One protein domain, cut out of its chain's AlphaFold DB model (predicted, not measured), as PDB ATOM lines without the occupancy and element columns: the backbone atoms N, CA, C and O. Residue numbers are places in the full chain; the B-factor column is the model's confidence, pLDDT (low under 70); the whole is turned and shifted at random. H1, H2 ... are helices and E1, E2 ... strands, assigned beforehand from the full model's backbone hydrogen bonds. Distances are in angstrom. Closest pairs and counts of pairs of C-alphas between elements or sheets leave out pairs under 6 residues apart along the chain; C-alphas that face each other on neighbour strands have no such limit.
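What this domain is: This is residues 59 to 137 of the 157 residues of an uncharacterized protein of Sphingomonas sanguinis (UniProt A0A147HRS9). One very long helix, H2, makes the length of the model; a short helix, H1, runs back alongside its first part, and a small two-stranded hairpin, E1 and E2, joins the two at one end. Residues 109 to 137 of H2 stick out as a long arm, and residues 78 to 83 at the hairpin's tip stick out too. The printed part has 79 residues, with two named helices and two named strands in the order H1, E1, E2, H2; the sheet, E1 - E2, is antiparallel and the class is mostly helix. The whole is extended, with a radius of gyration of the C-alphas of 22.5 A and spans of 70 by 33 by 15 A.

Where its parts are: H1, residues 59 to 72, begins at C-alpha 59 (-74.886, 210.373, -31.195) and measures 20.0 A. E1 is residues 74 to 77, 9.7 A, and E2 is residues 84 to 87, 9.8 A. H2, residues 92 to 137, runs 66.8 A from C-alpha 92 (-53.103, 223.716, -23.720) to C-alpha 137 (-104.120, 180.640, -20.565).

How they stand to each other: H1 and H2 touch, at a shallow tilt of 18 degrees, opposite ways; their closest C-alphas, of Lys 62 and Leu 105, are 7.1 A apart. H2 touches H1 with residues 98 to 105 alone. E1 and E2 form an antiparallel hairpin at 155 degrees, with N 76 and O 85 within hydrogen-bond range at 2.9 A and N 87 and O 74 at 3.0 A. H1 and E2 are apart, as are E1 and H2. In H1 and H2 every O i to N i+4 pair is within hydrogen-bond range.

The domain as a whole: The two farthest C-alphas, of Ala 80 and Phe 137, are 71.1 A apart. The printed part has no cut and no long link. The mean pLDDT of the printed part is 72.2; residues 73 to 79, 81 to 90 and 129 to 137 are under 70.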
ATOM      1  N   ALA A  59     -75.285 210.274 -29.795       70.19
ATOM      2  CA  ALA A  59     -74.886 210.373 -31.195       70.19
ATOM      3  C   ALA A  59     -74.613 211.827 -31.605       70.19
ATOM      4  O   ALA A  59     -73.621 212.097 -32.289       70.19
ATOM      5  N   LYS A  60     -75.444 212.767 -31.140       78.44
ATOM      6  CA  LYS A  60     -75.240 214.198 -31.365       78.44
ATOM      7  C   LYS A  60     -73.952 214.700 -30.707       78.44
ATOM      8  O   LYS A  60     -73.111 215.247 -31.408       78.44
ATOM      9  N   LEU A  61     -73.754 214.445 -29.411       75.12
ATOM     10  CA  LEU A  61     -72.558 214.883 -28.674       75.12
ATOM     11  C   LEU A  61     -71.263 214.333 -29.281       75.12
ATOM     12  O   LEU A  61     -70.286 215.064 -29.443       75.12
ATOM     13  N   LYS A  62     -71.266 213.058 -29.678       78.81
ATOM     14  CA  LYS A  62     -70.138 212.428 -30.371       78.81
ATOM     15  C   LYS A  62     -69.849 213.107 -31.710       78.81
ATOM     16  O   LYS A  62     -68.689 213.311 -32.061       78.81
ATOM     17  N   THR A  63     -70.896 213.436 -32.461       77.38
ATOM     18  CA  THR A  63     -70.773 214.108 -33.759       77.38
ATOM     19  C   THR A  63     -70.242 215.532 -33.593       77.38
ATOM     20  O   THR A  63     -69.331 215.926 -34.316       77.38
ATOM     21  N   ASP A  64     -70.735 216.272 -32.599       80.94
ATOM     22  CA  ASP A  64     -70.260 217.619 -32.273       80.94
ATOM     23  C   ASP A  64     -68.774 217.597 -31.878       80.94
ATOM     24  O   ASP A  64     -67.980 218.376 -32.407       80.94
ATOM     25  N   LEU A  65     -68.360 216.642 -31.032       80.25
ATOM     26  CA  LEU A  65     -66.950 216.446 -30.675       80.25
ATOM     27  C   LEU A  65     -66.091 216.103 -31.900       80.25
ATOM     28  O   LEU A  65     -64.981 216.617 -32.044       80.25
ATOM     29  N   HIS A  66     -66.607 215.274 -32.811       77.50
ATOM     30  CA  HIS A  66     -65.918 214.941 -34.053       77.50
ATOM     31  C   HIS A  66     -65.725 216.168 -34.953       77.50
ATOM     32  O   HIS A  66     -64.626 216.374 -35.471       77.50
ATOM     33  N   PHE A  67     -66.750 217.009 -35.112       78.69
ATOM     34  CA  PHE A  67     -66.641 218.249 -35.881       78.69
ATOM     35  C   PHE A  67     -65.669 219.242 -35.246       78.69
ATOM     36  O   PHE A  67     -64.873 219.853 -35.957       78.69
ATOM     37  N   GLU A  68     -65.678 219.368 -33.922       77.19
ATOM     38  CA  GLU A  68     -64.727 220.206 -33.192       77.19
ATOM     39  C   GLU A  68     -63.283 219.723 -33.372       77.19
ATOM     40  O   GLU A  68     -62.390 220.507 -33.701       77.19
ATOM     41  N   MET A  69     -63.046 218.414 -33.258       74.50
ATOM     42  CA  MET A  69     -61.737 217.823 -33.536       74.50
ATOM     43  C   MET A  69     -61.311 217.996 -34.996       74.50
ATOM     44  O   MET A  69     -60.144 218.282 -35.257       74.50
ATOM     45  N   ALA A  70     -62.231 217.847 -35.951       72.44
ATOM     46  CA  ALA A  70     -61.957 218.047 -37.372       72.44
ATOM     47  C   ALA A  70     -61.640 219.515 -37.696       72.44
ATOM     48  O   ALA A  70     -60.741 219.781 -38.491       72.44
ATOM     49  N   ARG A  71     -62.323 220.468 -37.045       74.69
ATOM     50  CA  ARG A  71     -62.051 221.909 -37.154       74.69
ATOM     51  C   ARG A  71     -60.652 222.262 -36.656       74.69
ATOM     52  O   ARG A  71     -59.992 223.121 -37.233       74.69
ATOM     53  N   LEU A  72     -60.221 221.626 -35.570       72.19
ATOM     54  CA  LEU A  72     -58.948 221.916 -34.910       72.19
ATOM     55  C   LEU A  72     -57.776 221.071 -35.439       72.19
ATOM     56  O   LEU A  72     -56.613 221.392 -35.190       72.19
ATOM     57  N   GLY A  73     -58.059 219.989 -36.161       68.31
ATOM     58  CA  GLY A  73     -57.063 219.106 -36.751       68.31
ATOM     59  C   GLY A  73     -56.566 219.614 -38.100       68.31
ATOM     60  O   GLY A  73     -57.341 219.788 -39.037       68.31
ATOM     61  N   GLN A  74     -55.250 219.757 -38.258       65.19
ATOM     62  CA  GLN A  74     -54.664 219.845 -39.595       65.19
ATOM     63  C   GLN A  74     -54.501 218.434 -40.149       65.19
ATOM     64  O   GLN A  74     -53.614 217.681 -39.735       65.19
ATOM     65  N   THR A  75     -55.381 218.070 -41.081       64.31
ATOM     66  CA  THR A  75     -55.281 216.808 -41.814       64.31
ATOM     67  C   THR A  75     -54.406 217.019 -43.037       64.31
ATOM     68  O   THR A  75     -54.779 217.711 -43.979       64.31
ATOM     69  N   THR A  76     -53.220 216.421 -43.009       63.41
ATOM     70  CA  THR A  76     -52.318 216.364 -44.162       63.41
ATOM     71  C   THR A  76     -52.440 214.990 -44.796       63.41
ATOM     72  O   THR A  76     -52.270 213.977 -44.115       63.41
ATOM     73  N   ARG A  77     -52.773 214.959 -46.087       58.50
ATOM     74  CA  ARG A  77     -52.798 213.735 -46.880       58.50
ATOM     75  C   ARG A  77     -51.478 213.625 -47.619       58.50
ATOM     76  O   ARG A  77     -51.141 214.512 -48.399       58.50
ATOM     77  N   ASP A  78     -50.744 212.560 -47.348       66.31
ATOM     78  CA  ASP A  78     -49.530 212.255 -48.089       66.31
ATOM     79  C   ASP A  78     -49.919 211.879 -49.527       66.31
ATOM     80  O   ASP A  78     -50.704 210.956 -49.762       66.31
ATOM     81  N   THR A  79     -49.410 212.638 -50.492       67.44
ATOM     82  CA  THR A  79     -49.716 212.469 -51.915       67.44
ATOM     83  C   THR A  79     -49.066 211.224 -52.516       67.44
ATOM     84  O   THR A  79     -49.534 210.760 -53.553       67.44
ATOM     85  N   ALA A  80     -48.040 210.657 -51.873       70.12
ATOM     86  CA  ALA A  80     -47.358 209.450 -52.334       70.12
ATOM     87  C   ALA A  80     -47.999 208.159 -51.796       70.12
ATOM     88  O   ALA A  80     -48.086 207.170 -52.519       70.12
ATOM     89  N   THR A  81     -48.461 208.158 -50.541       69.38
ATOM     90  CA  THR A  81     -49.014 206.959 -49.876       69.38
ATOM     91  C   THR A  81     -50.540 206.966 -49.766       69.38
ATOM     92  O   THR A  81     -51.150 205.938 -49.481       69.38
ATOM     93  N   GLY A  82     -51.182 208.118 -49.986       68.94
ATOM     94  CA  GLY A  82     -52.632 208.292 -49.891       68.94
ATOM     95  C   GLY A  82     -53.178 208.321 -48.460       68.94
ATOM     96  O   GLY A  82     -54.380 208.551 -48.291       68.94
ATOM     97  N   VAL A  83     -52.318 208.125 -47.455       57.28
ATOM     98  CA  VAL A  83     -52.656 208.106 -46.029       57.28
ATOM     99  C   VAL A  83     -52.920 209.529 -45.534       57.28
ATOM    100  O   VAL A  83     -52.133 210.448 -45.763       57.28
ATOM    101  N   SER A  84     -54.039 209.714 -44.836       50.34
ATOM    102  CA  SER A  84     -54.379 210.970 -44.164       50.34
ATOM    103  C   SER A  84     -53.897 210.927 -42.717       50.34
ATOM    104  O   SER A  84     -54.370 210.117 -41.926       50.34
ATOM    105  N   THR A  85     -52.981 211.824 -42.361       55.88
ATOM    106  CA  THR A  85     -52.518 212.025 -40.982       55.88
ATOM    107  C   THR A  85     -53.032 213.352 -40.443       55.88
ATOM    108  O   THR A  85     -52.697 214.418 -40.968       55.88
ATOM    109  N   THR A  86     -53.823 213.291 -39.372       59.19
ATOM    110  CA  THR A  86     -54.317 214.466 -38.646       59.19
ATOM    111  C   THR A  86     -53.383 214.778 -37.483       59.19
ATOM    112  O   THR A  86     -53.236 213.975 -36.563       59.19
ATOM    113  N   ARG A  87     -52.727 215.944 -37.514       61.75
ATOM    114  CA  ARG A  87     -51.929 216.445 -36.387       61.75
ATOM    115  C   ARG A  87     -52.747 217.463 -35.602       61.75
ATOM    116  O   ARG A  87     -53.117 218.510 -36.129       61.75
ATOM    117  N   LEU A  88     -52.981 217.169 -34.327       63.00
ATOM    118  CA  LEU A  88     -53.567 218.097 -33.362       63.00
ATOM    119  C   LEU A  88     -52.426 218.768 -32.583       63.00
ATOM    120  O   LEU A  88     -51.965 218.247 -31.572       63.00
ATOM    121  N   ARG A  89     -51.922 219.914 -33.061       62.50
ATOM    122  CA  ARG A  89     -51.115 220.820 -32.220       62.50
ATOM    123  C   ARG A  89     -52.063 221.812 -31.560       62.50
ATOM    124  O   ARG A  89     -52.259 222.916 -32.054       62.50
ATOM    125  N   LEU A  90     -52.693 221.371 -30.478       66.88
ATOM    126  CA  LEU A  90     -53.647 222.179 -29.729       66.88
ATOM    127  C   LEU A  90     -52.908 223.023 -28.680       66.88
ATOM    128  O   LEU A  90     -52.070 222.482 -27.955       66.88
ATOM    129  N   PRO A  91     -53.223 224.324 -28.551       72.44
ATOM    130  CA  PRO A  91     -52.919 225.088 -27.347       72.44
ATOM    131  C   PRO A  91     -53.427 224.352 -26.091       72.44
ATOM    132  O   PRO A  91     -54.478 223.706 -26.169       72.44
ATOM    133  N   PRO A  92     -52.742 224.456 -24.935       72.00
ATOM    134  CA  PRO A  92     -53.103 223.716 -23.720       72.00
ATOM    135  C   PRO A  92     -54.573 223.863 -23.303       72.00
ATOM    136  O   PRO A  92     -55.201 222.887 -22.903       72.00
ATOM    137  N   GLU A  93     -55.146 225.057 -23.466       73.12
ATOM    138  CA  GLU A  93     -56.546 225.354 -23.137       73.12
ATOM    139  C   GLU A  93     -57.538 224.562 -24.009       73.12
ATOM    140  O   GLU A  93     -58.505 223.996 -23.500       73.12
ATOM    141  N   LEU A  94     -57.262 224.440 -25.313       77.06
ATOM    142  CA  LEU A  94     -58.085 223.666 -26.252       77.06
ATOM    143  C   LEU A  94     -57.892 222.154 -26.075       77.06
ATOM    144  O   LEU A  94     -58.844 221.388 -26.225       77.06
ATOM    145  N   GLY A  95     -56.680 221.722 -25.713       73.00
ATOM    146  CA  GLY A  95     -56.406 220.336 -25.334       73.00
ATOM    147  C   GLY A  95     -57.188 219.916 -24.088       73.00
ATOM    148  O   GLY A  95     -57.804 218.852 -24.080       73.00
ATOM    149  N   ASN A  96     -57.228 220.778 -23.066       74.06
ATOM    150  CA  ASN A  96     -58.015 220.534 -21.861       74.06
ATOM    151  C   ASN A  96     -59.521 220.501 -22.162       74.06
ATOM    152  O   ASN A  96     -60.215 219.610 -21.687       74.06
ATOM    153  N   TYR A  97     -60.020 221.407 -23.008       80.19
ATOM    154  CA  TYR A  97     -61.425 221.411 -23.432       80.19
ATOM    155  C   TYR A  97     -61.842 220.105 -24.130       80.19
ATOM    156  O   TYR A  97     -62.847 219.504 -23.755       80.19
ATOM    157  N   ILE A  98     -61.060 219.628 -25.108       80.44
ATOM    158  CA  ILE A  98     -61.346 218.361 -25.810       80.44
ATOM    159  C   ILE A  98     -61.286 217.175 -24.848       80.44
ATOM    160  O   ILE A  98     -62.138 216.287 -24.916       80.44
ATOM    161  N   LYS A  99     -60.305 217.164 -23.938       79.69
ATOM    162  CA  LYS A  99     -60.180 216.122 -22.918       79.69
ATOM    163  C   LYS A  99     -61.432 216.058 -22.041       79.69
ATOM    164  O   LYS A  99     -62.029 214.994 -21.947       79.69
ATOM    165  N   VAL A 100     -61.877 217.192 -21.495       82.75
ATOM    166  CA  VAL A 100     -63.102 217.269 -20.681       82.75
ATOM    167  C   VAL A 100     -64.321 216.799 -21.478       82.75
ATOM    168  O   VAL A 100     -65.107 216.007 -20.976       82.75
ATOM    169  N   LYS A 101     -64.464 217.208 -22.746       81.12
ATOM    170  CA  LYS A 101     -65.579 216.758 -23.599       81.12
ATOM    171  C   LYS A 101     -65.560 215.257 -23.883       81.12
ATOM    172  O   LYS A 101     -66.618 214.653 -24.022       81.12
ATOM    173  N   THR A 102     -64.373 214.665 -23.971       79.06
ATOM    174  CA  THR A 102     -64.208 213.215 -24.139       79.06
ATOM    175  C   THR A 102     -64.578 212.484 -22.851       79.06
ATOM    176  O   THR A 102     -65.374 211.555 -22.897       79.06
ATOM    177  N   GLU A 103     -64.098 212.959 -21.698       82.75
ATOM    178  CA  GLU A 103     -64.439 212.403 -20.380       82.75
ATOM    179  C   GLU A 103     -65.948 212.503 -20.083       82.75
ATOM    180  O   GLU A 103     -66.538 211.558 -19.565       82.75
ATOM    181  N   GLU A 104     -66.602 213.606 -20.463       80.44
ATOM    182  CA  GLU A 104     -68.064 213.759 -20.385       80.44
ATOM    183  C   GLU A 104     -68.800 212.731 -21.261       80.44
ATOM    184  O   GLU A 104     -69.814 212.168 -20.840       80.44
ATOM    185  N   LEU A 105     -68.296 212.477 -22.474       75.88
ATOM    186  CA  LEU A 105     -68.873 211.499 -23.396       75.88
ATOM    187  C   LEU A 105     -68.718 210.066 -22.861       75.88
ATOM    188  O   LEU A 105     -69.665 209.280 -22.939       75.88
ATOM    189  N   ASP A 106     -67.555 209.746 -22.295       79.19
ATOM    190  CA  ASP A 106     -67.264 208.447 -21.686       79.19
ATOM    191  C   ASP A 106     -68.132 208.210 -20.445       79.19
ATOM    192  O   ASP A 106     -68.713 207.135 -20.288       79.19
ATOM    193  N   LEU A 107     -68.296 209.227 -19.590       78.88
ATOM    194  CA  LEU A 107     -69.200 209.160 -18.442       78.88
ATOM    195  C   LEU A 107     -70.643 208.900 -18.892       78.88
ATOM    196  O   LEU A 107     -71.302 208.007 -18.361       78.88
ATOM    197  N   PHE A 108     -71.117 209.630 -19.906       76.56
ATOM    198  CA  PHE A 108     -72.457 209.437 -20.458       76.56
ATOM    199  C   PHE A 108     -72.644 208.020 -21.019       76.56
ATOM    200  O   PHE A 108     -73.679 207.395 -20.781       76.56
ATOM    201  N   ALA A 109     -71.650 207.498 -21.745       73.81
ATOM    202  CA  ALA A 109     -71.682 206.143 -22.287       73.81
ATOM    203  C   ALA A 109     -71.769 205.085 -21.179       73.81
ATOM    204  O   ALA A 109     -72.625 204.204 -21.252       73.81
ATOM    205  N   ASN A 110     -70.945 205.207 -20.135       79.06
ATOM    206  CA  ASN A 110     -70.941 204.275 -19.008       79.06
ATOM    207  C   ASN A 110     -72.294 204.262 -18.285       79.06
ATOM    208  O   ASN A 110     -72.886 203.197 -18.115       79.06
ATOM    209  N   THR A 111     -72.845 205.435 -17.959       74.94
ATOM    210  CA  THR A 111     -74.165 205.535 -17.314       74.94
ATOM    211  C   THR A 111     -75.288 204.979 -18.195       74.94
ATOM    212  O   THR A 111     -76.207 204.338 -17.691       74.94
ATOM    213  N   MET A 112     -75.234 205.170 -19.520       76.38
ATOM    214  CA  MET A 112     -76.205 204.532 -20.418       76.38
ATOM    215  C   MET A 112     -76.090 203.008 -20.417       76.38
ATOM    216  O   MET A 112     -77.115 202.333 -20.452       76.38
ATOM    217  N   CYS A 113     -74.872 202.460 -20.409       77.06
ATOM    218  CA  CYS A 113     -74.659 201.016 -20.362       77.06
ATOM    219  C   CYS A 113     -75.208 200.402 -19.068       77.06
ATOM    220  O   CYS A 113     -75.857 199.360 -19.133       77.06
ATOM    221  N   GLU A 114     -75.011 201.064 -17.927       78.31
ATOM    222  CA  GLU A 114     -75.587 200.656 -16.638       78.31
ATOM    223  C   GLU A 114     -77.123 200.669 -16.682       78.31
ATOM    224  O   GLU A 114     -77.761 199.655 -16.402       78.31
ATOM    225  N   LEU A 115     -77.730 201.765 -17.153       73.56
ATOM    226  CA  LEU A 115     -79.190 201.877 -17.282       73.56
ATOM    227  C   LEU A 115     -79.790 200.840 -18.243       73.56
ATOM    228  O   LEU A 115     -80.874 200.315 -17.995       73.56
ATOM    229  N   LEU A 116     -79.105 200.540 -19.351       74.31
ATOM    230  CA  LEU A 116     -79.543 199.515 -20.300       74.31
ATOM    231  C   LEU A 116     -79.506 198.116 -19.681       74.31
ATOM    232  O   LEU A 116     -80.405 197.324 -19.957       74.31
ATOM    233  N   ALA A 117     -78.508 197.817 -18.846       78.88
ATOM    234  CA  ALA A 117     -78.432 196.545 -18.134       78.88
ATOM    235  C   ALA A 117     -79.594 196.391 -17.136       78.88
ATOM    236  O   ALA A 117     -80.252 195.349 -17.124       78.88
ATOM    237  N   ASP A 118     -79.908 197.443 -16.376       74.88
ATOM    238  CA  ASP A 118     -81.050 197.453 -15.451       74.88
ATOM    239  C   ASP A 118     -82.386 197.277 -16.189       74.88
ATOM    240  O   ASP A 118     -83.289 196.569 -15.732       74.88
ATOM    241  N   TYR A 119     -82.528 197.906 -17.359       77.38
ATOM    242  CA  TYR A 119     -83.737 197.785 -18.169       77.38
ATOM    243  C   TYR A 119     -83.866 196.421 -18.847       77.38
ATOM    244  O   TYR A 119     -84.986 195.923 -18.933       77.38
ATOM    245  N   ASP A 120     -82.766 195.802 -19.287       78.44
ATOM    246  CA  ASP A 120     -82.768 194.422 -19.790       78.44
ATOM    247  C   ASP A 120     -83.195 193.444 -18.689       78.44
ATOM    248  O   ASP A 120     -84.075 192.612 -18.909       78.44
ATOM    249  N   ALA A 121     -82.652 193.593 -17.476       80.31
ATOM    250  CA  ALA A 121     -83.041 192.773 -16.330       80.31
ATOM    251  C   ALA A 121     -84.541 192.903 -16.017       80.31
ATOM    252  O   ALA A 121     -85.231 191.896 -15.868       80.31
ATOM    253  N   PHE A 122     -85.067 194.132 -15.999       74.50
ATOM    254  CA  PHE A 122     -86.500 194.371 -15.823       74.50
ATOM    255  C   PHE A 122     -87.341 193.784 -16.964       74.50
ATOM    256  O   PHE A 122     -88.370 193.163 -16.713       74.50
ATOM    257  N   ALA A 123     -86.919 193.948 -18.219       72.31
ATOM    258  CA  ALA A 123     -87.646 193.421 -19.369       72.31
ATOM    259  C   ALA A 123     -87.709 191.887 -19.359       72.31
ATOM    260  O   ALA A 123     -88.742 191.319 -19.709       72.31
ATOM    261  N   ARG A 124     -86.637 191.217 -18.919       81.88
ATOM    262  CA  ARG A 124     -86.616 189.760 -18.723       81.88
ATOM    263  C   ARG A 124     -87.562 189.314 -17.616       81.88
ATOM    264  O   ARG A 124     -88.282 188.343 -17.818       81.88
ATOM    265  N   ASP A 125     -87.584 190.022 -16.490       79.88
ATOM    266  CA  ASP A 125     -88.502 189.733 -15.383       79.88
ATOM    267  C   ASP A 125     -89.971 189.871 -15.818       79.88
ATOM    268  O   ASP A 125     -90.782 188.969 -15.603       79.88
ATOM    269  N   VAL A 126     -90.299 190.954 -16.530       71.25
ATOM    270  CA  VAL A 126     -91.623 191.139 -17.138       71.25
ATOM    271  C   VAL A 126     -91.919 189.999 -18.116       71.25
ATOM    272  O   VAL A 126     -92.957 189.358 -18.001       71.25
ATOM    273  N   ALA A 127     -91.009 189.669 -19.036       73.00
ATOM    274  CA  ALA A 127     -91.220 188.589 -20.004       73.00
ATOM    275  C   ALA A 127     -91.455 187.217 -19.341       73.00
ATOM    276  O   ALA A 127     -92.292 186.451 -19.812       73.00
ATOM    277  N   GLN A 128     -90.769 186.917 -18.236       77.50
ATOM    278  CA  GLN A 128     -90.963 185.677 -17.483       77.50
ATOM    279  C   GLN A 128     -92.342 185.626 -16.813       77.50
ATOM    280  O   GLN A 128     -93.045 184.622 -16.926       77.50
ATOM    281  N   ARG A 129     -92.773 186.728 -16.183       69.50
ATOM    282  CA  ARG A 129     -94.126 186.847 -15.613       69.50
ATOM    283  C   ARG A 129     -95.205 186.723 -16.692       69.50
ATOM    284  O   ARG A 129     -96.258 186.133 -16.455       69.50
ATOM    285  N   PHE A 130     -94.931 187.230 -17.892       68.25
ATOM    286  CA  PHE A 130     -95.812 187.087 -19.049       68.25
ATOM    287  C   PHE A 130     -95.893 185.639 -19.537       68.25
ATOM    288  O   PHE A 130     -96.994 185.177 -19.828       68.25
ATOM    289  N   ASP A 131     -94.775 184.915 -19.620       69.12
ATOM    290  CA  ASP A 131     -94.743 183.515 -20.073       69.12
ATOM    291  C   ASP A 131     -95.602 182.609 -19.175       69.12
ATOM    292  O   ASP A 131     -96.421 181.845 -19.679       69.12
ATOM    293  N   GLU A 132     -95.514 182.757 -17.849       66.62
ATOM    294  CA  GLU A 132     -96.335 181.990 -16.898       66.62
ATOM    295  C   GLU A 132     -97.841 182.248 -17.072       66.62
ATOM    296  O   GLU A 132     -98.641 181.308 -17.117       66.62
ATOM    297  N   VAL A 133     -98.236 183.516 -17.222       60.62
ATOM    298  CA  VAL A 133     -99.640 183.907 -17.425       60.62
ATOM    299  C   VAL A 133    -100.152 183.433 -18.787       60.62
ATOM    300  O   VAL A 133    -101.250 182.882 -18.884       60.62
ATOM    301  N   THR A 134     -99.349 183.604 -19.838       59.84
ATOM    302  CA  THR A 134     -99.719 183.234 -21.210       59.84
ATOM    303  C   THR A 134     -99.828 181.716 -21.350       59.84
ATOM    304  O   THR A 134    -100.780 181.220 -21.949       59.84
ATOM    305  N   ARG A 135     -98.913 180.955 -20.736       62.28
ATOM    306  CA  ARG A 135     -98.961 179.488 -20.713       62.28
ATOM    307  C   ARG A 135    -100.157 178.971 -19.920       62.28
ATOM    308  O   ARG A 135    -100.861 178.098 -20.409       62.28
ATOM    309  N   GLY A 136    -100.450 179.557 -18.757       60.53
ATOM    310  CA  GLY A 136    -101.647 179.221 -17.977       60.53
ATOM    311  C   GLY A 136    -102.961 179.454 -18.736       60.53
ATOM    312  O   GLY A 136    -103.935 178.747 -18.496       60.53
ATOM    313  N   PHE A 137    -102.981 180.399 -19.678       55.44
ATOM    314  CA  PHE A 137    -104.120 180.640 -20.565       55.44
ATOM    315  C   PHE A 137    -104.190 179.652 -21.743       55.44
ATOM    316  O   PHE A 137    -105.274 179.186 -22.078       55.44
TER     317      PHE A 137